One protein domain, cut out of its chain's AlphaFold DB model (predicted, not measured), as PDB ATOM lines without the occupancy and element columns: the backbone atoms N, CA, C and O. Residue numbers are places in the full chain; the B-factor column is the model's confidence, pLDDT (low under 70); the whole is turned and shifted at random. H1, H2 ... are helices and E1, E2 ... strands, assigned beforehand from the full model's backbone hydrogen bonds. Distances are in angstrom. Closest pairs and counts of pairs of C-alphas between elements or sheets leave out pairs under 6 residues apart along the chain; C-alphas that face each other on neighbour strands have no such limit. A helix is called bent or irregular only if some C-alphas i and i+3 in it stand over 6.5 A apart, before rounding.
ATOM      1  N   ALA A 523     114.006 118.972 152.009       27.78
ATOM      2  CA  ALA A 523     113.622 118.809 150.603       27.78
ATOM      3  C   ALA A 523     113.531 120.147 149.823       27.78
ATOM      4  O   ALA A 523     113.368 121.198 150.447       27.78
ATOM      5  N   PRO A 524     113.660 120.138 148.479       42.69
ATOM      6  CA  PRO A 524     114.312 121.245 147.779       42.69
ATOM      7  C   PRO A 524     113.428 122.016 146.782       42.69
ATOM      8  O   PRO A 524     112.415 121.520 146.288       42.69
ATOM      9  N   GLY A 525     113.884 123.220 146.418       47.66
ATOM     10  CA  GLY A 525     113.648 123.747 145.073       47.66
ATOM     11  C   GLY A 525     114.511 122.952 144.089       47.66
ATOM     12  O   GLY A 525     115.689 122.733 144.360       47.66
ATOM     13  N   ASP A 526     113.906 122.441 143.015       62.22
ATOM     14  CA  ASP A 526     114.454 121.340 142.196       62.22
ATOM     15  C   ASP A 526     115.740 121.619 141.378       62.22
ATOM     16  O   ASP A 526     116.035 120.859 140.458       62.22
ATOM     17  N   ASP A 527     116.417 122.760 141.556       78.69
ATOM     18  CA  ASP A 527     117.399 123.236 140.566       78.69
ATOM     19  C   ASP A 527     118.767 122.532 140.701       78.69
ATOM     20  O   ASP A 527     119.436 122.674 141.737       78.69
ATOM     21  N   PRO A 528     119.244 121.817 139.659       77.50
ATOM     22  CA  PRO A 528     120.495 121.068 139.721       77.50
ATOM     23  C   PRO A 528     121.728 121.963 139.921       77.50
ATOM     24  O   PRO A 528     122.705 121.503 140.511       77.50
ATOM     25  N   ARG A 529     121.680 123.239 139.503       84.00
ATOM     26  CA  ARG A 529     122.773 124.209 139.692       84.00
ATOM     27  C   ARG A 529     122.942 124.560 141.165       84.00
ATOM     28  O   ARG A 529     124.032 124.454 141.721       84.00
ATOM     29  N   ALA A 530     121.836 124.896 141.830       82.06
ATOM     30  CA  ALA A 530     121.825 125.184 143.263       82.06
ATOM     31  C   ALA A 530     122.208 123.941 144.088       82.06
ATOM     32  O   ALA A 530     122.959 124.042 145.062       82.06
ATOM     33  N   ARG A 531     121.750 122.752 143.664       82.75
ATOM     34  CA  ARG A 531     122.108 121.466 144.280       82.75
ATOM     35  C   ARG A 531     123.619 121.192 144.220       82.75
ATOM     36  O   ARG A 531     124.177 120.742 145.218       82.75
ATOM     37  N   ALA A 532     124.279 121.486 143.096       82.69
ATOM     38  CA  ALA A 532     125.705 121.208 142.888       82.69
ATOM     39  C   ALA A 532     126.639 121.943 143.872       82.69
ATOM     40  O   ALA A 532     127.721 121.441 144.175       82.69
ATOM     41  N   ILE A 533     126.217 123.097 144.404       85.38
ATOM     42  CA  ILE A 533     127.007 123.907 145.349       85.38
ATOM     43  C   ILE A 533     126.499 123.897 146.799       85.38
ATOM     44  O   ILE A 533     127.146 124.482 147.666       85.38
ATOM     45  N   ALA A 534     125.404 123.199 147.115       83.75
ATOM     46  CA  ALA A 534     124.859 123.132 148.479       83.75
ATOM     47  C   ALA A 534     125.869 122.715 149.589       83.75
ATOM     48  O   ALA A 534     125.758 123.238 150.701       83.75
ATOM     49  N   PRO A 535     126.888 121.857 149.344       84.88
ATOM     50  CA  PRO A 535     127.939 121.555 150.331       84.88
ATOM     51  C   PRO A 535     128.909 122.707 150.660       84.88
ATOM     52  O   PRO A 535     129.721 122.572 151.570       84.88
ATOM     53  N   PHE A 536     128.858 123.816 149.918       84.69
ATOM     54  CA  PHE A 536     129.798 124.946 150.010       84.69
ATOM     55  C   PHE A 536     129.142 126.234 150.535       84.69
ATOM     56  O   PHE A 536     129.833 127.219 150.825       84.69
ATOM     57  N   LEU A 537     127.810 126.224 150.651       80.38
ATOM     58  CA  LEU A 537     126.991 127.332 151.133       80.38
ATOM     59  C   LEU A 537     126.900 127.315 152.661       80.38
ATOM     60  O   LEU A 537     126.629 126.285 153.273       80.38
ATOM     61  N   ASP A 538     127.054 128.489 153.261       73.75
ATOM     62  CA  ASP A 538     126.797 128.778 154.672       73.75
ATOM     63  C   ASP A 538     126.133 130.179 154.784       73.75
ATOM     64  O   ASP A 538     125.856 130.804 153.749       73.75
ATOM     65  N   PRO A 539     125.795 130.680 155.990       66.94
ATOM     66  CA  PRO A 539     125.144 131.986 156.150       66.94
ATOM     67  C   PRO A 539     125.982 133.202 155.722       66.94
ATOM     68  O   PRO A 539     125.404 134.275 155.536       66.94
ATOM     69  N   ASP A 540     127.303 133.050 155.558       66.75
ATOM     70  CA  ASP A 540     128.207 134.131 155.140       66.75
ATOM     71  C   ASP A 540     128.106 134.422 153.633       66.75
ATOM     72  O   ASP A 540     128.425 135.536 153.205       66.75
ATOM     73  N   VAL A 541     127.682 133.436 152.823       72.75
ATOM     74  CA  VAL A 541     127.513 133.581 151.367       72.75
ATOM     75  C   VAL A 541     126.286 134.445 151.078       72.75
ATOM     76  O   VAL A 541     125.140 134.014 151.261       72.75
ATOM     77  N   VAL A 542     126.552 135.663 150.594       60.31
ATOM     78  CA  VAL A 542     125.553 136.697 150.280       60.31
ATOM     79  C   VAL A 542     125.300 136.869 148.783       60.31
ATOM     80  O   VAL A 542     124.267 137.424 148.408       60.31
ATOM     81  N   ALA A 543     126.190 136.376 147.919       66.44
ATOM     82  CA  ALA A 543     125.908 136.233 146.493       66.44
ATOM     83  C   ALA A 543     126.607 135.014 145.870       66.44
ATOM     84  O   ALA A 543     127.626 134.533 146.368       66.44
ATOM     85  N   VAL A 544     126.051 134.530 144.760       72.69
ATOM     86  CA  VAL A 544     126.554 133.405 143.966       72.69
ATOM     87  C   VAL A 544     126.556 133.803 142.494       72.69
ATOM     88  O   VAL A 544     125.500 134.084 141.931       72.69
ATOM     89  N   GLY A 545     127.728 133.803 141.865       71.81
ATOM     90  CA  GLY A 545     127.866 133.798 140.411       71.81
ATOM     91  C   GLY A 545     127.938 132.370 139.859       71.81
ATOM     92  O   GLY A 545     128.444 131.480 140.541       71.81
ATOM     93  N   ARG A 546     127.493 132.155 138.619       81.50
ATOM     94  CA  ARG A 546     127.732 130.928 137.830       81.50
ATOM     95  C   ARG A 546     128.134 131.294 136.404       81.50
ATOM     96  O   ARG A 546     127.621 132.269 135.859       81.50
ATOM     97  N   VAL A 547     129.000 130.495 135.789       74.62
ATOM     98  CA  VAL A 547     129.353 130.552 134.364       74.62
ATOM     99  C   VAL A 547     129.320 129.143 133.768       74.62
ATOM    100  O   VAL A 547     129.972 128.241 134.288       74.62
ATOM    101  N   ASP A 548     128.602 128.979 132.660       80.62
ATOM    102  CA  ASP A 548     128.562 127.770 131.831       80.62
ATOM    103  C   ASP A 548     129.777 127.764 130.887       80.62
ATOM    104  O   ASP A 548     129.776 128.394 129.828       80.62
ATOM    105  N   VAL A 549     130.854 127.084 131.277       78.12
ATOM    106  CA  VAL A 549     132.137 127.094 130.549       78.12
ATOM    107  C   VAL A 549     132.024 126.380 129.195       78.12
ATOM    108  O   VAL A 549     132.812 126.635 128.281       78.12
ATOM    109  N   VAL A 550     131.022 125.518 129.014       82.38
ATOM    110  CA  VAL A 550     130.787 124.809 127.751       82.38
ATOM    111  C   VAL A 550     130.144 125.732 126.716       82.38
ATOM    112  O   VAL A 550     130.587 125.747 125.569       82.38
ATOM    113  N   ARG A 551     129.147 126.535 127.112       80.50
ATOM    114  CA  ARG A 551     128.365 127.389 126.200       80.50
ATOM    115  C   ARG A 551     128.790 128.859 126.161       80.50
ATOM    116  O   ARG A 551     128.327 129.580 125.277       80.50
ATOM    117  N   LEU A 552     129.661 129.324 127.060       72.12
ATOM    118  CA  LEU A 552     130.152 130.705 127.019       72.12
ATOM    119  C   LEU A 552     131.142 130.936 125.859       72.12
ATOM    120  O   LEU A 552     132.258 130.411 125.847       72.12
ATOM    121  N   ASP A 553     130.755 131.809 124.930       71.69
ATOM    122  CA  ASP A 553     131.656 132.460 123.975       71.69
ATOM    123  C   ASP A 553     132.133 133.796 124.567       71.69
ATOM    124  O   ASP A 553     131.497 134.846 124.422       71.69
ATOM    125  N   ALA A 554     133.251 133.742 125.295       63.66
ATOM    126  CA  ALA A 554     133.834 134.921 125.929       63.66
ATOM    127  C   ALA A 554     134.298 135.972 124.909       63.66
ATOM    128  O   ALA A 554     134.205 137.162 125.198       63.66
ATOM    129  N   GLY A 555     134.738 135.561 123.716       61.12
ATOM    130  CA  GLY A 555     135.155 136.489 122.668       61.12
ATOM    131  C   GLY A 555     133.978 137.310 122.159       61.12
ATOM    132  O   GLY A 555     133.992 138.538 122.246       61.12
ATOM    133  N   ARG A 556     132.904 136.647 121.714       65.38
ATOM    134  CA  ARG A 556     131.676 137.309 121.241       65.38
ATOM    135  C   ARG A 556     131.067 138.234 122.295       65.38
ATOM    136  O   ARG A 556     130.614 139.323 121.947       65.38
ATOM    137  N   LEU A 557     131.084 137.839 123.571       61.06
ATOM    138  CA  LEU A 557     130.590 138.679 124.668       61.06
ATOM    139  C   LEU A 557     131.484 139.898 124.925       61.06
ATOM    140  O   LEU A 557     130.976 141.016 125.025       61.06
ATOM    141  N   LEU A 558     132.807 139.722 124.980       56.56
ATOM    142  CA  LEU A 558     133.737 140.825 125.224       56.56
ATOM    143  C   LEU A 558     133.760 141.820 124.054       56.56
ATOM    144  O   LEU A 558     133.679 143.020 124.305       56.56
ATOM    145  N   HIS A 559     133.737 141.358 122.798       59.91
ATOM    146  CA  HIS A 559     133.575 142.224 121.619       59.91
ATOM    147  C   HIS A 559     132.204 142.920 121.543       59.91
ATOM    148  O   HIS A 559     132.075 143.935 120.862       59.91
ATOM    149  N   GLY A 560     131.176 142.389 122.214       52.81
ATOM    150  CA  GLY A 560     129.861 143.024 122.312       52.81
ATOM    151  C   GLY A 560     129.777 144.121 123.380       52.81
ATOM    152  O   GLY A 560     128.927 145.007 123.279       52.81
ATOM    153  N   TRP A 561     130.623 144.072 124.418       47.28
ATOM    154  CA  TRP A 561     130.540 144.973 125.580       47.28
ATOM    155  C   TRP A 561     131.693 145.990 125.673       47.28
ATOM    156  O   TRP A 561     131.477 147.113 126.147       47.28
ATOM    157  N   ILE A 562     132.890 145.626 125.203       46.69
ATOM    158  CA  ILE A 562     134.080 146.486 125.128       46.69
ATOM    159  C   ILE A 562     134.138 147.123 123.734       46.69
ATOM    160  O   ILE A 562     134.104 146.427 122.724       46.69
ATOM    161  N   ALA A 563     134.211 148.457 123.677       45.91
ATOM    162  CA  ALA A 563     134.157 149.200 122.416       45.91
ATOM    163  C   ALA A 563     135.498 149.215 121.660       45.91
ATOM    164  O   ALA A 563     135.505 149.185 120.428       45.91
ATOM    165  N   ASN A 564     136.632 149.244 122.371       47.66
ATOM    166  CA  ASN A 564     137.940 149.074 121.748       47.66
ATOM    167  C   ASN A 564     138.141 147.598 121.344       47.66
ATOM    168  O   ASN A 564     138.091 146.697 122.184       47.66
ATOM    169  N   ARG A 565     138.385 147.365 120.046       54.09
ATOM    170  CA  ARG A 565     138.625 146.029 119.477       54.09
ATOM    171  C   ARG A 565     139.856 145.357 120.075       54.09
ATOM    172  O   ARG A 565     139.708 144.277 120.616       54.09
ATOM    173  N   GLU A 566     141.003 146.026 120.071       46.28
ATOM    174  CA  GLU A 566     142.292 145.522 120.564       46.28
ATOM    175  C   GLU A 566     142.257 145.143 122.062       46.28
ATOM    176  O   GLU A 566     142.761 144.091 122.451       46.28
ATOM    177  N   GLN A 567     141.574 145.930 122.906       44.56
ATOM    178  CA  GLN A 567     141.319 145.572 124.308       44.56
ATOM    179  C   GLN A 567     140.403 144.347 124.408       44.56
ATOM    180  O   GLN A 567     140.635 143.468 125.240       44.56
ATOM    181  N   ALA A 568     139.357 144.285 123.581       50.59
ATOM    182  CA  ALA A 568     138.464 143.139 123.539       50.59
ATOM    183  C   ALA A 568     139.194 141.876 123.046       50.59
ATOM    184  O   ALA A 568     139.008 140.832 123.654       50.59
ATOM    185  N   ASP A 569     140.060 141.975 122.032       55.94
ATOM    186  CA  ASP A 569     140.917 140.903 121.507       55.94
ATOM    187  C   ASP A 569     141.900 140.407 122.581       55.94
ATOM    188  O   ASP A 569     141.974 139.208 122.846       55.94
ATOM    189  N   GLY A 570     142.600 141.316 123.271       52.16
ATOM    190  CA  GLY A 570     143.544 140.966 124.338       52.16
ATOM    191  C   GLY A 570     142.874 140.321 125.558       52.16
ATOM    192  O   GLY A 570     143.341 139.294 126.058       52.16
ATOM    193  N   LEU A 571     141.743 140.872 126.016       46.19
ATOM    194  CA  LEU A 571     140.991 140.292 127.133       46.19
ATOM    195  C   LEU A 571     140.295 138.980 126.725       46.19
ATOM    196  O   LEU A 571     140.260 138.045 127.521       46.19
ATOM    197  N   SER A 572     139.801 138.884 125.486       57.44
ATOM    198  CA  SER A 572     139.261 137.660 124.874       57.44
ATOM    199  C   SER A 572     140.316 136.561 124.816       57.44
ATOM    200  O   SER A 572     140.053 135.451 125.263       57.44
ATOM    201  N   GLY A 573     141.540 136.871 124.380       61.78
ATOM    202  CA  GLY A 573     142.652 135.922 124.380       61.78
ATOM    203  C   GLY A 573     142.969 135.392 125.781       61.78
ATOM    204  O   GLY A 573     143.055 134.178 125.978       61.78
ATOM    205  N   ALA A 574     143.082 136.276 126.774       56.62
ATOM    206  CA  ALA A 574     143.420 135.895 128.145       56.62
ATOM    207  C   ALA A 574     142.294 135.133 128.875       56.62
ATOM    208  O   ALA A 574     142.562 134.149 129.568       56.62
ATOM    209  N   VAL A 575     141.035 135.562 128.725       60.31
ATOM    210  CA  VAL A 575     139.862 134.916 129.345       60.31
ATOM    211  C   VAL A 575     139.481 133.636 128.596       60.31
ATOM    212  O   VAL A 575     139.211 132.617 129.226       60.31
ATOM    213  N   GLY A 576     139.523 133.659 127.263       66.75
ATOM    214  CA  GLY A 576     139.254 132.521 126.385       66.75
ATOM    215  C   GLY A 576     140.244 131.379 126.591       66.75
ATOM    216  O   GLY A 576     139.814 130.259 126.828       66.75
ATOM    217  N   THR A 577     141.553 131.656 126.643       73.19
ATOM    218  CA  THR A 577     142.575 130.626 126.934       73.19
ATOM    219  C   THR A 577     142.339 129.943 128.288       73.19
ATOM    220  O   THR A 577     142.540 128.736 128.425       73.19
ATOM    221  N   TRP A 578     141.890 130.698 129.294       71.25
ATOM    222  CA  TRP A 578     141.600 130.184 130.638       71.25
ATOM    223  C   TRP A 578     140.297 129.357 130.667       71.25
ATOM    224  O   TRP A 578     140.250 128.292 131.286       71.25
ATOM    225  N   ILE A 579     139.272 129.781 129.920       73.44
ATOM    226  CA  ILE A 579     138.030 129.025 129.679       73.44
ATOM    227  C   ILE A 579     138.293 127.732 128.904       73.44
ATOM    228  O   ILE A 579     137.792 126.681 129.296       73.44
ATOM    229  N   ASP A 580     139.108 127.767 127.852       79.06
ATOM    230  CA  ASP A 580     139.458 126.577 127.077       79.06
ATOM    231  C   ASP A 580     140.334 125.609 127.879       79.06
ATOM    232  O   ASP A 580     140.194 124.397 127.722       79.06
ATOM    233  N   ALA A 581     141.175 126.098 128.797       80.81
ATOM    234  CA  ALA A 581     141.890 125.244 129.745       80.81
ATOM    235  C   ALA A 581     140.926 124.496 130.688       80.81
ATOM    236  O   ALA A 581     141.067 123.286 130.866       80.81
ATOM    237  N   LEU A 582     139.915 125.182 131.237       79.75
ATOM    238  CA  LEU A 582     138.858 124.570 132.054       79.75
ATOM    239  C   LEU A 582     138.012 123.568 131.253       79.75
ATOM    240  O   LEU A 582     137.835 122.425 131.677       79.75
ATOM    241  N   ARG A 583     137.542 123.970 130.068       85.06
ATOM    242  CA  ARG A 583     136.750 123.156 129.132       85.06
ATOM    243  C   ARG A 583     137.497 121.881 128.730       85.06
ATOM    244  O   ARG A 583     136.929 120.794 128.755       85.06
ATOM    245  N   LYS A 584     138.797 121.993 128.431       87.69
ATOM    246  CA  LYS A 584     139.684 120.868 128.086       87.69
ATOM    247  C   LYS A 584     140.006 119.958 129.277       87.69
ATOM    248  O   LYS A 584     140.305 118.787 129.064       87.69
ATOM    249  N   ALA A 585     139.915 120.469 130.504       86.00
ATOM    250  CA  ALA A 585     139.981 119.679 131.733       86.00
ATOM    251  C   ALA A 585     138.614 119.099 132.166       86.00
ATOM    252  O   ALA A 585     138.532 118.446 133.204       86.00
ATOM    253  N   GLY A 586     137.545 119.302 131.385       85.88
ATOM    254  CA  GLY A 586     136.218 118.731 131.640       85.88
ATOM    255  C   GLY A 586     135.330 119.531 132.599       85.88
ATOM    256  O   GLY A 586     134.340 118.991 133.089       85.88
ATOM    257  N   ALA A 587     135.644 120.798 132.883       83.19
ATOM    258  CA  ALA A 587     134.769 121.657 133.682       83.19
ATOM    259  C   ALA A 587     133.489 122.037 132.908       83.19
ATOM    260  O   ALA A 587     133.563 122.516 131.775       83.19
ATOM    261  N   GLY A 588     132.327 121.847 133.542       83.44
ATOM    262  CA  GLY A 588     131.017 122.248 133.013       83.44
ATOM    263  C   GLY A 588     130.615 123.648 133.475       83.44
ATOM    264  O   GLY A 588     130.734 124.620 132.733       83.44
ATOM    265  N   ASP A 589     130.172 123.745 134.728       83.31
ATOM    266  CA  ASP A 589     129.920 125.012 135.418       83.31
ATOM    267  C   ASP A 589     131.132 125.452 136.253       83.31
ATOM    268  O   ASP A 589     131.813 124.631 136.870       83.31
ATOM    269  N   VAL A 590     131.312 126.768 136.386       79.62
ATOM    270  CA  VAL A 590     132.137 127.399 137.426       79.62
ATOM    271  C   VAL A 590     131.252 128.314 138.264       79.62
ATOM    272  O   VAL A 590     130.594 129.203 137.726       79.62
ATOM    273  N   TYR A 591     131.262 128.131 139.582       82.00
ATOM    274  CA  TYR A 591     130.525 128.956 140.537       82.00
ATOM    275  C   TYR A 591     131.476 129.852 141.324       82.00
ATOM    276  O   TYR A 591     132.506 129.388 141.805       82.00
ATOM    277  N   VAL A 592     131.108 131.118 141.508       75.31
ATOM    278  CA  VAL A 592     131.847 132.088 142.328       75.31
ATOM    279  C   VAL A 592     131.002 132.426 143.550       75.31
ATOM    280  O   VAL A 592     129.906 132.966 143.421       75.31
ATOM    281  N   LEU A 593     131.494 132.090 144.736       76.56
ATOM    282  CA  LEU A 593     130.835 132.338 146.012       76.56
ATOM    283  C   LEU A 593     131.377 133.635 146.613       76.56
ATOM    284  O   LEU A 593     132.570 133.763 146.888       76.56
ATOM    285  N   PHE A 594     130.484 134.596 146.826       60.69
ATOM    286  CA  PHE A 594     130.798 135.871 147.452       60.69
ATOM    287  C   PHE A 594     130.340 135.833 148.913       60.69
ATOM    288  O   PHE A 594     129.169 136.089 149.215       60.69
ATOM    289  N   ASP A 595     131.257 135.489 149.816       65.38
ATOM    290  CA  ASP A 595     131.047 135.569 151.261       65.38
ATOM    291  C   ASP A 595     131.596 136.870 151.866       65.38
ATOM    292  O   ASP A 595     132.597 137.425 151.406       65.38
ATOM    293  N   LEU A 596     130.916 137.380 152.900       54.69
ATOM    294  CA  LEU A 596     131.291 138.633 153.572       54.69
ATOM    295  C   LEU A 596     132.725 138.625 154.156       54.69
ATOM    296  O   LEU A 596     133.394 139.659 154.056       54.69
ATOM    297  N   PRO A 597     133.238 137.516 154.734       53.59
ATOM    298  CA  PRO A 597     134.637 137.413 155.139       53.59
ATOM    299  C   PRO A 597     135.636 137.577 153.986       53.59
ATOM    300  O   PRO A 597     136.497 138.454 154.083       53.59
ATOM    301  N   ASP A 598     135.542 136.808 152.897       53.03
ATOM    302  CA  ASP A 598     136.552 136.886 151.829       53.03
ATOM    303  C   ASP A 598     136.457 138.209 151.029       53.03
ATOM    304  O   ASP A 598     137.492 138.822 150.756       53.03
ATOM    305  N   LEU A 599     135.248 138.750 150.791       46.72
ATOM    306  CA  LEU A 599     135.027 140.080 150.174       46.72
ATOM    307  C   LEU A 599     135.742 141.238 150.898       46.72
ATOM    308  O   LEU A 599     136.048 142.270 150.299       46.72
ATOM    309  N   SER A 600     135.977 141.093 152.201       39.66
ATOM    310  CA  SER A 600     136.500 142.157 153.067       39.66
ATOM    311  C   SER A 600     138.032 142.243 153.127       39.66
ATOM    312  O   SER A 600     138.573 143.168 153.734       39.66
ATOM    313  N   ARG A 601     138.740 141.300 152.493       44.19
ATOM    314  CA  ARG A 601     140.213 141.234 152.454       44.19
ATOM    315  C   ARG A 601     140.852 142.192 151.436       44.19
ATOM    316  O   ARG A 601     142.076 142.292 151.382       44.19
ATOM    317  N   GLY A 602     140.041 142.912 150.659       37.69
ATOM    318  CA  GLY A 602     140.490 143.818 149.600       37.69
ATOM    319  C   GLY A 602     140.665 143.125 148.238       37.69
ATOM    320  O   GLY A 602     140.601 141.899 148.150       37.69
ATOM    321  N   PRO A 603     140.888 143.898 147.156       36.00
ATOM    322  CA  PRO A 603     140.825 143.406 145.772       36.00
ATOM    323  C   PRO A 603     141.940 142.419 145.376       36.00
ATOM    324  O   PRO A 603     141.909 141.880 144.274       36.00
ATOM    325  N   SER A 604     142.922 142.181 146.249       41.56
ATOM    326  CA  SER A 604     143.981 141.181 146.074       41.56
ATOM    327  C   SER A 604     143.588 139.772 146.539       41.56
ATOM    328  O   SER A 604     144.282 138.818 146.197       41.56
ATOM    329  N   SER A 605     142.495 139.620 147.296       51.19
ATOM    330  CA  SER A 605     141.967 138.318 147.714       51.19
ATOM    331  C   SER A 605     140.819 137.912 146.785       51.19
ATOM    332  O   SER A 605     139.761 138.541 146.841       51.19
ATOM    333  N   PRO A 606     140.978 136.889 145.927       58.94
ATOM    334  CA  PRO A 606     139.892 136.461 145.057       58.94
ATOM    335  C   PRO A 606     138.753 135.806 145.867       58.94
ATOM    336  O   PRO A 606     139.024 135.154 146.879       58.94
ATOM    337  N   PRO A 607     137.484 135.948 145.432       66.50
ATOM    338  CA  PRO A 607     136.350 135.252 146.043       66.50
ATOM    339  C   PRO A 607     136.491 133.736 145.879       66.50
ATOM    340  O   PRO A 607     137.143 133.257 144.947       66.50
ATOM    341  N   SER A 608     135.865 132.966 146.766       80.88
ATOM    342  CA  SER A 608     135.927 131.505 146.713       80.88
ATOM    343  C   SER A 608     135.203 130.948 145.471       80.88
ATOM    344  O   SER A 608     134.167 131.460 145.058       80.88
ATOM    345  N   VAL A 609     135.741 129.895 144.856       83.56
ATOM    346  CA  VAL A 609     135.268 129.296 143.596       83.56
ATOM    347  C   VAL A 609     135.005 127.802 143.776       83.56
ATOM    348  O   VAL A 609     135.758 127.108 144.461       83.56
ATOM    349  N   VAL A 610     133.947 127.298 143.138       87.81
ATOM    350  CA  VAL A 610     133.577 125.876 143.111       87.81
ATOM    351  C   VAL A 610     133.401 125.414 141.668       87.81
ATOM    352  O   VAL A 610     132.648 126.019 140.905       87.81
ATOM    353  N   VAL A 611     134.062 124.317 141.300       88.75
ATOM    354  CA  VAL A 611     133.938 123.664 139.987       88.75
ATOM    355  C   VAL A 611     133.506 122.211 140.202       88.75
ATOM    356  O   VAL A 611     134.354 121.374 140.532       88.75
ATOM    357  N   PRO A 612     132.201 121.894 140.090       90.25
ATOM    358  CA  PRO A 612     131.702 120.523 140.178       90.25
ATOM    359  C   PRO A 612     132.372 119.616 139.143       90.25
ATOM    360  O   PRO A 612     132.594 120.030 138.004       90.25
ATOM    361  N   LEU A 613     132.694 118.383 139.534       86.81
ATOM    362  CA  LEU A 613     133.424 117.439 138.687       86.81
ATOM    363  C   LEU A 613     132.457 116.439 138.031       86.81
ATOM    364  O   LEU A 613     131.992 115.522 138.713       86.81
ATOM    365  N   PRO A 614     132.142 116.574 136.727       80.00
ATOM    366  CA  PRO A 614     131.456 115.519 135.991       80.00
ATOM    367  C   PRO A 614     132.372 114.303 135.786       80.00
ATOM    368  O   PRO A 614     133.595 114.370 135.941       80.00
ATOM    369  N   GLU A 615     131.772 113.172 135.420       75.19
ATOM    370  CA  GLU A 615     132.492 111.922 135.177       75.19
ATOM    371  C   GLU A 615     133.534 112.095 134.053       75.19
ATOM    372  O   GLU A 615     133.198 112.436 132.920       75.19
ATOM    373  N   GLY A 616     134.813 111.888 134.386       75.94
ATOM    374  CA  GLY A 616     135.947 112.058 133.470       75.94
ATOM    375  C   GLY A 616     136.686 113.406 133.536       75.94
ATOM    376  O   GLY A 616     137.664 113.568 132.809       75.94
ATOM    377  N   ALA A 617     136.284 114.355 134.391       87.00
ATOM    378  CA  ALA A 617     136.989 115.635 134.543       87.00
ATOM    379  C   ALA A 617     138.355 115.508 135.258       87.00
ATOM    380  O   ALA A 617     138.485 114.823 136.276       87.00
ATOM    381  N   ASP A 618     139.367 116.236 134.775       90.19
ATOM    382  CA  ASP A 618     140.693 116.316 135.400       90.19
ATOM    383  C   ASP A 618     140.698 117.367 136.522       90.19
ATOM    384  O   ASP A 618     141.089 118.529 136.362       90.19
ATOM    385  N   ALA A 619     140.289 116.914 137.705       87.19
ATOM    386  CA  ALA A 619     140.296 117.702 138.931       87.19
ATOM    387  C   ALA A 619     141.677 118.287 139.287       87.19
ATOM    388  O   ALA A 619     141.750 119.335 139.934       87.19
ATOM    389  N   LYS A 620     142.776 117.642 138.867       86.44
ATOM    390  CA  LYS A 620     144.127 118.152 139.105       86.44
ATOM    391  C   LYS A 620     144.426 119.313 138.160       86.44
ATOM    392  O   LYS A 620     144.862 120.352 138.640       86.44
ATOM    393  N   ALA A 621     144.157 119.181 136.862       85.88
ATOM    394  CA  ALA A 621     144.357 120.270 135.903       85.88
ATOM    395  C   ALA A 621     143.508 121.508 136.244       85.88
ATOM    396  O   ALA A 621     144.015 122.631 136.163       85.88
ATOM    397  N   ILE A 622     142.265 121.307 136.700       85.44
ATOM    398  CA  ILE A 622     141.389 122.378 137.203       85.44
ATOM    399  C   ILE A 622     142.017 123.047 138.442       85.44
ATOM    400  O   ILE A 622     142.211 124.262 138.447       85.44
ATOM    401  N   GLY A 623     142.411 122.283 139.469       84.06
ATOM    402  CA  GLY A 623     143.040 122.837 140.682       84.06
ATOM    403  C   GLY A 623     144.429 123.461 140.456       84.06
ATOM    404  O   GLY A 623     144.818 124.414 141.135       84.06
ATOM    405  N   ASP A 624     145.182 122.974 139.470       84.00
ATOM    406  CA  ASP A 624     146.448 123.565 139.027       84.00
ATOM    407  C   ASP A 624     146.230 124.899 138.299       84.00
ATOM    408  O   ASP A 624     147.146 125.720 138.261       84.00
ATOM    409  N   LEU A 625     145.055 125.150 137.711       80.44
ATOM    410  CA  LEU A 625     144.737 126.431 137.075       80.44
ATOM    411  C   LEU A 625     144.546 127.533 138.130       80.44
ATOM    412  O   LEU A 625     145.279 128.520 138.114       80.44
ATOM    413  N   PHE A 626     143.667 127.321 139.118       81.00
ATOM    414  CA  PHE A 626     143.421 128.287 140.203       81.00
ATOM    415  C   PHE A 626     144.663 128.574 141.067       81.00
ATOM    416  O   PHE A 626     144.816 129.677 141.590       81.00
ATOM    417  N   ARG A 627     145.596 127.619 141.183       79.56
ATOM    418  CA  ARG A 627     146.886 127.840 141.865       79.56
ATOM    419  C   ARG A 627     147.899 128.661 141.061       79.56
ATOM    420  O   ARG A 627     148.850 129.158 141.654       79.56
ATOM    421  N   ARG A 628     147.719 128.804 139.743       75.25
ATOM    422  CA  ARG A 628     148.586 129.622 138.871       75.25
ATOM    423  C   ARG A 628     148.049 131.034 138.628       75.25
ATOM    424  O   ARG A 628     148.828 131.894 138.240       75.25
ATOM    425  N   GLY A 629     146.763 131.271 138.880       62.84
ATOM    426  CA  GLY A 629     146.140 132.592 138.807       62.84
ATOM    427  C   GLY A 629     144.762 132.583 138.147       62.84
ATOM    428  O   GLY A 629     144.348 131.620 137.493       62.84
ATOM    429  N   GLY A 630     144.048 133.691 138.319       60.75
ATOM    430  CA  GLY A 630     142.850 133.995 137.540       60.75
ATOM    431  C   GLY A 630     143.185 134.356 136.084       60.75
ATOM    432  O   GLY A 630     144.356 134.555 135.745       60.75
ATOM    433  N   PRO A 631     142.173 134.481 135.208       53.47
ATOM    434  CA  PRO A 631     142.388 134.954 133.843       53.47
ATOM    435  C   PRO A 631     143.040 136.347 133.842       53.47
ATOM    436  O   PRO A 631     142.824 137.139 134.759       53.47
ATOM    437  N   ALA A 632     143.832 136.642 132.805       51.00
ATOM    438  CA  ALA A 632     144.574 137.903 132.656       51.00
ATOM    439  C   ALA A 632     145.467 138.270 133.868       51.00
ATOM    440  O   ALA A 632     145.459 139.408 134.332       51.00
ATOM    441  N   ASN A 633     146.247 137.302 134.368       52.03
ATOM    442  CA  ASN A 633     147.151 137.442 135.522       52.03
ATOM    443  C   ASN A 633     146.439 137.837 136.835       52.03
ATOM    444  O   ASN A 633     147.020 138.508 137.690       52.03
ATOM    445  N   GLY A 634     145.180 137.416 137.010       51.19
ATOM    446  CA  GLY A 634     144.455 137.584 138.270       51.19
ATOM    447  C   GLY A 634     145.112 136.820 139.436       51.19
ATOM    448  O   GLY A 634     145.814 135.833 139.202       51.19
ATOM    449  N   PRO A 635     144.876 137.230 140.697       51.19
ATOM    450  CA  PRO A 635     145.528 136.635 141.863       51.19
ATOM    451  C   PRO A 635     145.256 135.128 141.983       51.19
ATOM    452  O   PRO A 635     144.171 134.648 141.656       51.19
ATOM    453  N   ALA A 636     146.252 134.381 142.463       72.88
ATOM    454  CA  ALA A 636     146.121 132.959 142.764       72.88
ATOM    455  C   ALA A 636     145.406 132.732 144.109       72.88
ATOM    456  O   ALA A 636     145.501 133.544 145.029       72.88
ATOM    457  N   TRP A 637     144.713 131.601 144.235       79.31
ATOM    458  CA  TRP A 637     143.986 131.230 145.453       79.31
ATOM    459  C   TRP A 637     144.906 130.543 146.487       79.31
ATOM    460  O   TRP A 637     145.719 129.692 146.126       79.31
ATOM    461  N   GLU A 638     144.759 130.868 147.784       81.38
ATOM    462  CA  GLU A 638     145.604 130.342 148.890       81.38
ATOM    463  C   GLU A 638     145.599 128.805 149.007       81.38
ATOM    464  O   GLU A 638     146.541 128.193 149.537       81.38
ATOM    465  N   ALA A 639     144.490 128.199 148.585       82.56
ATOM    466  CA  ALA A 639     144.277 126.770 148.483       82.56
ATOM    467  C   ALA A 639     143.402 126.463 147.262       82.56
ATOM    468  O   ALA A 639     142.453 127.191 146.965       82.56
ATOM    469  N   SER A 640     143.688 125.342 146.601       89.12
ATOM    470  CA  SER A 640     142.757 124.700 145.677       89.12
ATOM    471  C   SER A 640     142.856 123.187 145.841       89.12
ATOM    472  O   SER A 640     143.945 122.624 145.716       89.12
ATOM    473  N   GLU A 641     141.743 122.549 146.195       90.19
ATOM    474  CA  GLU A 641     141.668 121.134 146.570       90.19
ATOM    475  C   GLU A 641     140.315 120.520 146.182       90.19
ATOM    476  O   GLU A 641     139.315 121.221 146.029       90.19
ATOM    477  N   VAL A 642     140.271 119.191 146.060       89.94
ATOM    478  CA  VAL A 642     139.022 118.450 145.838       89.94
ATOM    479  C   VAL A 642     138.315 118.214 147.171       89.94
ATOM    480  O   VAL A 642     138.877 117.604 148.080       89.94
ATOM    481  N   VAL A 643     137.063 118.657 147.285       88.19
ATOM    482  CA  VAL A 643     136.198 118.415 148.448       88.19
ATOM    483  C   VAL A 643     134.739 118.318 147.988       88.19
ATOM    484  O   VAL A 643     134.356 118.947 147.007       88.19
ATOM    485  N   HIS A 644     133.930 117.476 148.641       85.06
ATOM    486  CA  HIS A 644     132.502 117.253 148.331       85.06
ATOM    487  C   HIS A 644     132.153 116.974 146.849       85.06
ATOM    488  O   HIS A 644     131.032 117.236 146.423       85.06
ATOM    489  N   GLY A 645     133.085 116.429 146.056       85.12
ATOM    490  CA  GLY A 645     132.870 116.131 144.629       85.12
ATOM    491  C   GLY A 645     133.102 117.307 143.665       85.12
ATOM    492  O   GLY A 645     132.769 117.206 142.489       85.12
ATOM    493  N   ALA A 646     133.696 118.405 144.134       89.12
ATOM    494  CA  ALA A 646     134.104 119.540 143.309       89.12
ATOM    495  C   ALA A 646     135.569 119.917 143.579       89.12
ATOM    496  O   ALA A 646     136.123 119.575 144.627       89.12
ATOM    497  N   VAL A 647     136.186 120.677 142.672       90.62
ATOM    498  CA  VAL A 647     137.364 121.483 143.026       90.62
ATOM    499  C   VAL A 647     136.873 122.751 143.715       90.62
ATOM    500  O   VAL A 647     136.108 123.521 143.136       90.62
ATOM    501  N   PHE A 648     137.330 122.971 144.943       92.31
ATOM    502  CA  PHE A 648     137.182 124.230 145.660       92.31
ATOM    503  C   PHE A 648     138.486 125.023 145.553       92.31
ATOM    504  O   PHE A 648     139.557 124.468 145.798       92.31
ATOM    505  N   ALA A 649     138.411 126.314 145.241       84.88
ATOM    506  CA  ALA A 649     139.521 127.255 145.364       84.88
ATOM    507  C   ALA A 649     139.098 128.416 146.273       84.88
ATOM    508  O   ALA A 649     138.015 128.963 146.110       84.88
ATOM    509  N   GLY A 650     139.917 128.794 147.250       82.69
ATOM    510  CA  GLY A 650     139.510 129.768 148.268       82.69
ATOM    511  C   GLY A 650     140.605 130.050 149.281       82.69
ATOM    512  O   GLY A 650     141.752 129.620 149.120       82.69
ATOM    513  N   THR A 651     140.245 130.749 150.354       78.94
ATOM    514  CA  THR A 651     141.142 130.914 151.502       78.94
ATOM    515  C   THR A 651     141.281 129.595 152.268       78.94
ATOM    516  O   THR A 651     140.341 128.794 152.335       78.94
ATOM    517  N   ARG A 652     142.439 129.340 152.891       82.25
ATOM    518  CA  ARG A 652     142.661 128.115 153.691       82.25
ATOM    519  C   ARG A 652     141.646 127.997 154.826       82.25
ATOM    520  O   ARG A 652     141.137 126.912 155.091       82.25
ATOM    521  N   ALA A 653     141.292 129.128 155.436       73.12
ATOM    522  CA  ALA A 653     140.254 129.208 156.458       73.12
ATOM    523  C   ALA A 653     138.850 128.878 155.916       73.12
ATOM    524  O   ALA A 653     138.061 128.260 156.629       73.12
ATOM    525  N   ARG A 654     138.513 129.250 154.669       74.94
ATOM    526  CA  ARG A 654     137.239 128.866 154.038       74.94
ATOM    527  C   ARG A 654     137.212 127.373 153.698       74.94
ATOM    528  O   ARG A 654     136.231 126.715 154.030       74.94
ATOM    529  N   LEU A 655     138.293 126.813 153.147       84.12
ATOM    530  CA  LEU A 655     138.408 125.370 152.882       84.12
ATOM    531  C   LEU A 655     138.290 124.531 154.170       84.12
ATOM    532  O   LEU A 655     137.581 123.526 154.190       84.12
ATOM    533  N   GLU A 656     138.912 124.973 155.267       82.06
ATOM    534  CA  GLU A 656     138.745 124.372 156.599       82.06
ATOM    535  C   GLU A 656     137.282 124.374 157.080       82.06
ATOM    536  O   GLU A 656     136.843 123.377 157.656       82.06
ATOM    537  N   ARG A 657     136.512 125.448 156.831       75.25
ATOM    538  CA  ARG A 657     135.065 125.485 157.133       75.25
ATOM    539  C   ARG A 657     134.279 124.536 156.228       75.25
ATOM    540  O   ARG A 657     133.521 123.717 156.738       75.25
ATOM    541  N   VAL A 658     134.508 124.573 154.913       80.69
ATOM    542  CA  VAL A 658     133.827 123.709 153.925       80.69
ATOM    543  C   VAL A 658     134.019 122.222 154.244       80.69
ATOM    544  O   VAL A 658     133.054 121.464 154.205       80.69
ATOM    545  N   ARG A 659     135.227 121.794 154.645       83.38
ATOM    546  CA  ARG A 659     135.503 120.408 155.083       83.38
ATOM    547  C   ARG A 659     134.680 119.959 156.301       83.38
ATOM    548  O   ARG A 659     134.444 118.764 156.444       83.38
ATOM    549  N   LYS A 660     134.307 120.891 157.186       75.88
ATOM    550  CA  LYS A 660     133.661 120.632 158.489       75.88
ATOM    551  C   LYS A 660     132.156 120.932 158.491       75.88
ATOM    552  O   LYS A 660     131.462 120.508 159.409       75.88
ATOM    553  N   SER A 661     131.655 121.662 157.496       63.81
ATOM    554  CA  SER A 661     130.246 122.048 157.404       63.81
ATOM    555  C   SER A 661     129.360 120.900 156.921       63.81
ATOM    556  O   SER A 661     129.715 120.155 156.006       63.81
ATOM    557  N   ALA A 662     128.147 120.818 157.472       59.50
ATOM    558  CA  ALA A 662     127.039 120.155 156.791       59.50
ATOM    559  C   ALA A 662     126.599 120.994 155.573       59.50
ATOM    560  O   ALA A 662     126.780 122.214 155.554       59.50
ATOM    561  N   ALA A 663     126.006 120.352 154.563       63.88
ATOM    562  CA  ALA A 663     125.491 121.051 153.387       63.88
ATOM    563  C   ALA A 663     124.273 121.916 153.753       63.88
ATOM    564  O   ALA A 663     123.297 121.411 154.310       63.88
ATOM    565  N   SER A 664     124.315 123.207 153.417       64.50
ATOM    566  CA  SER A 664     123.209 124.129 153.671       64.50
ATOM    567  C   SER A 664     122.283 124.185 152.459       64.50
ATOM    568  O   SER A 664     122.637 124.714 151.404       64.50
ATOM    569  N   ALA A 665     121.071 123.650 152.603       63.44
ATOM    570  CA  ALA A 665     120.016 123.889 151.628       63.44
ATOM    571  C   ALA A 665     119.608 125.372 151.681       63.44
ATOM    572  O   ALA A 665     119.191 125.864 152.730       63.44
ATOM    573  N   ARG A 666     119.702 126.067 150.542       73.38
ATOM    574  CA  ARG A 666     119.242 127.451 150.346       73.38
ATOM    575  C   ARG A 666     118.093 127.441 149.318       73.38
ATOM    576  O   ARG A 666     118.355 127.624 148.126       73.38
ATOM    577  N   PRO A 667     116.833 127.136 149.705       75.50
ATOM    578  CA  PRO A 667     115.720 127.006 148.757       75.50
ATOM    579  C   PRO A 667     115.493 128.265 147.913       75.50
ATOM    580  O   PRO A 667     115.098 128.172 146.755       75.50
ATOM    581  N   GLU A 668     115.801 129.434 148.468       73.56
ATOM    582  CA  GLU A 668     115.698 130.734 147.816       73.56
ATOM    583  C   GLU A 668     116.748 130.940 146.707       73.56
ATOM    584  O   GLU A 668     116.461 131.599 145.710       73.56
ATOM    585  N   LEU A 669     117.926 130.304 146.811       80.44
ATOM    586  CA  LEU A 669     118.913 130.252 145.722       80.44
ATOM    587  C   LEU A 669     118.402 129.401 144.556       80.44
ATOM    588  O   LEU A 669     118.586 129.767 143.396       80.44
TER     589      LEU A 669
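AT A GLANCE: This is residues 523 to 669 of the 1016 residues of an uncharacterized protein of Aquisphaera giovannonii (UniProt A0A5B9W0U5). A twisted wall of five strands has helices over both faces, H1 and H6 on one and H5 on the other, while a helical hairpin, H2 and H3, extends the body at one end of its long axis. The 147 printed residues include six named helices and five named strands, in the order H1 E1 H2 H3 E2 H4 E3 H5 E4 E5 H6. The sheet runs E1, E2, E3, E5, E4, all antiparallel, and the class is mixed, helices and strands. The whole is compact, with a radius of gyration of the C-alphas of 15.5 A and spans of 47 by 33 by 30 A.

HOW THE PARTS SIT: Along the printed part come H1 at residues 528 to 536, E1 at 541 to 548, H2 at 554 to 561, H3 at 565 to 584, E2 at 589 to 595, H4 at 596 to 599, E3 at 608 to 612, H5 at 619 to 626, E4 at 639 to 643, E5 at 646 to 650 and H6 at 652 to 660. H1 is on the sheet at a height of 8.5 A, over E2 and E3; the closest C-alphas of H1 and E3 are those of Ala 532 and Pro 612, 6.6 A apart. Edge strand E1 is antiparallel to E2, with N 545 and O 592 2.8 A apart. H2 and H3 form a helical hairpin and touch at Gly 555 and Ser 572, their closest C-alphas, 4.8 A apart, at a shallow tilt of 31 degrees, opposite ways. H3 only grazes the sheet with residues 579 to 583. It touches H5 with residues 581 to 582 alone; the closest C-alphas, of Leu 582 and Ile 622, are 6.1 A apart. E2 and E3 bring N 591 and O 610 to 2.9 A, and E3 and E5 bring N 609 and O 649 to 2.8 A. H4 is on the sheet, over none of its strands, on the same face as H5. H5 is on the face opposite H1, at a height of 8.0 A, over E4 and, only just, E5, with 3 of its C-alphas falling on E5. E3, H5 and E4 make a split strand-helix-strand unit, two strands running the same way with E5 between them, and its crossover is right-handed. E4 and E5 form a hairpin, with N 641 and O 648 2.9 A apart. H6 lies over E5 at a height of 7.7 A, along the strands; H1, H6 and H5 with the sheet make three layers, helices on both faces. Every O i to N i+4 pair is within hydrogen-bond range in H2 and H5, against 2 of 5 in H1, where 4 of 6 O i to N i+3 pairs are, 15 of 16 in H3 and 4 of 5 in H6; H4 is too short for such a pair.

IN THESE COORDINATES: H1 begins at C-alpha 528 (120.495, 121.068, 139.721) and is irregular, with C-alphas 532 and 535 7.8 A apart. E1 is 20.4 A long, E2 19.1 A and H3 26.6 A, with a kink of 26 degrees near residue 574. H6 ends at C-alpha 660 (133.661, 120.632, 158.489).

THE WHOLE: The two C-alphas farthest apart, of Ala 523 and Glu 566, are 49.4 A apart. The printed part has no cut. The link H5 to E4, residues 627 to 638, is long. The mean pLDDT of the printed part is 70.9, and 57 residues are under 70, among them 554 to 576 and 594 to 607.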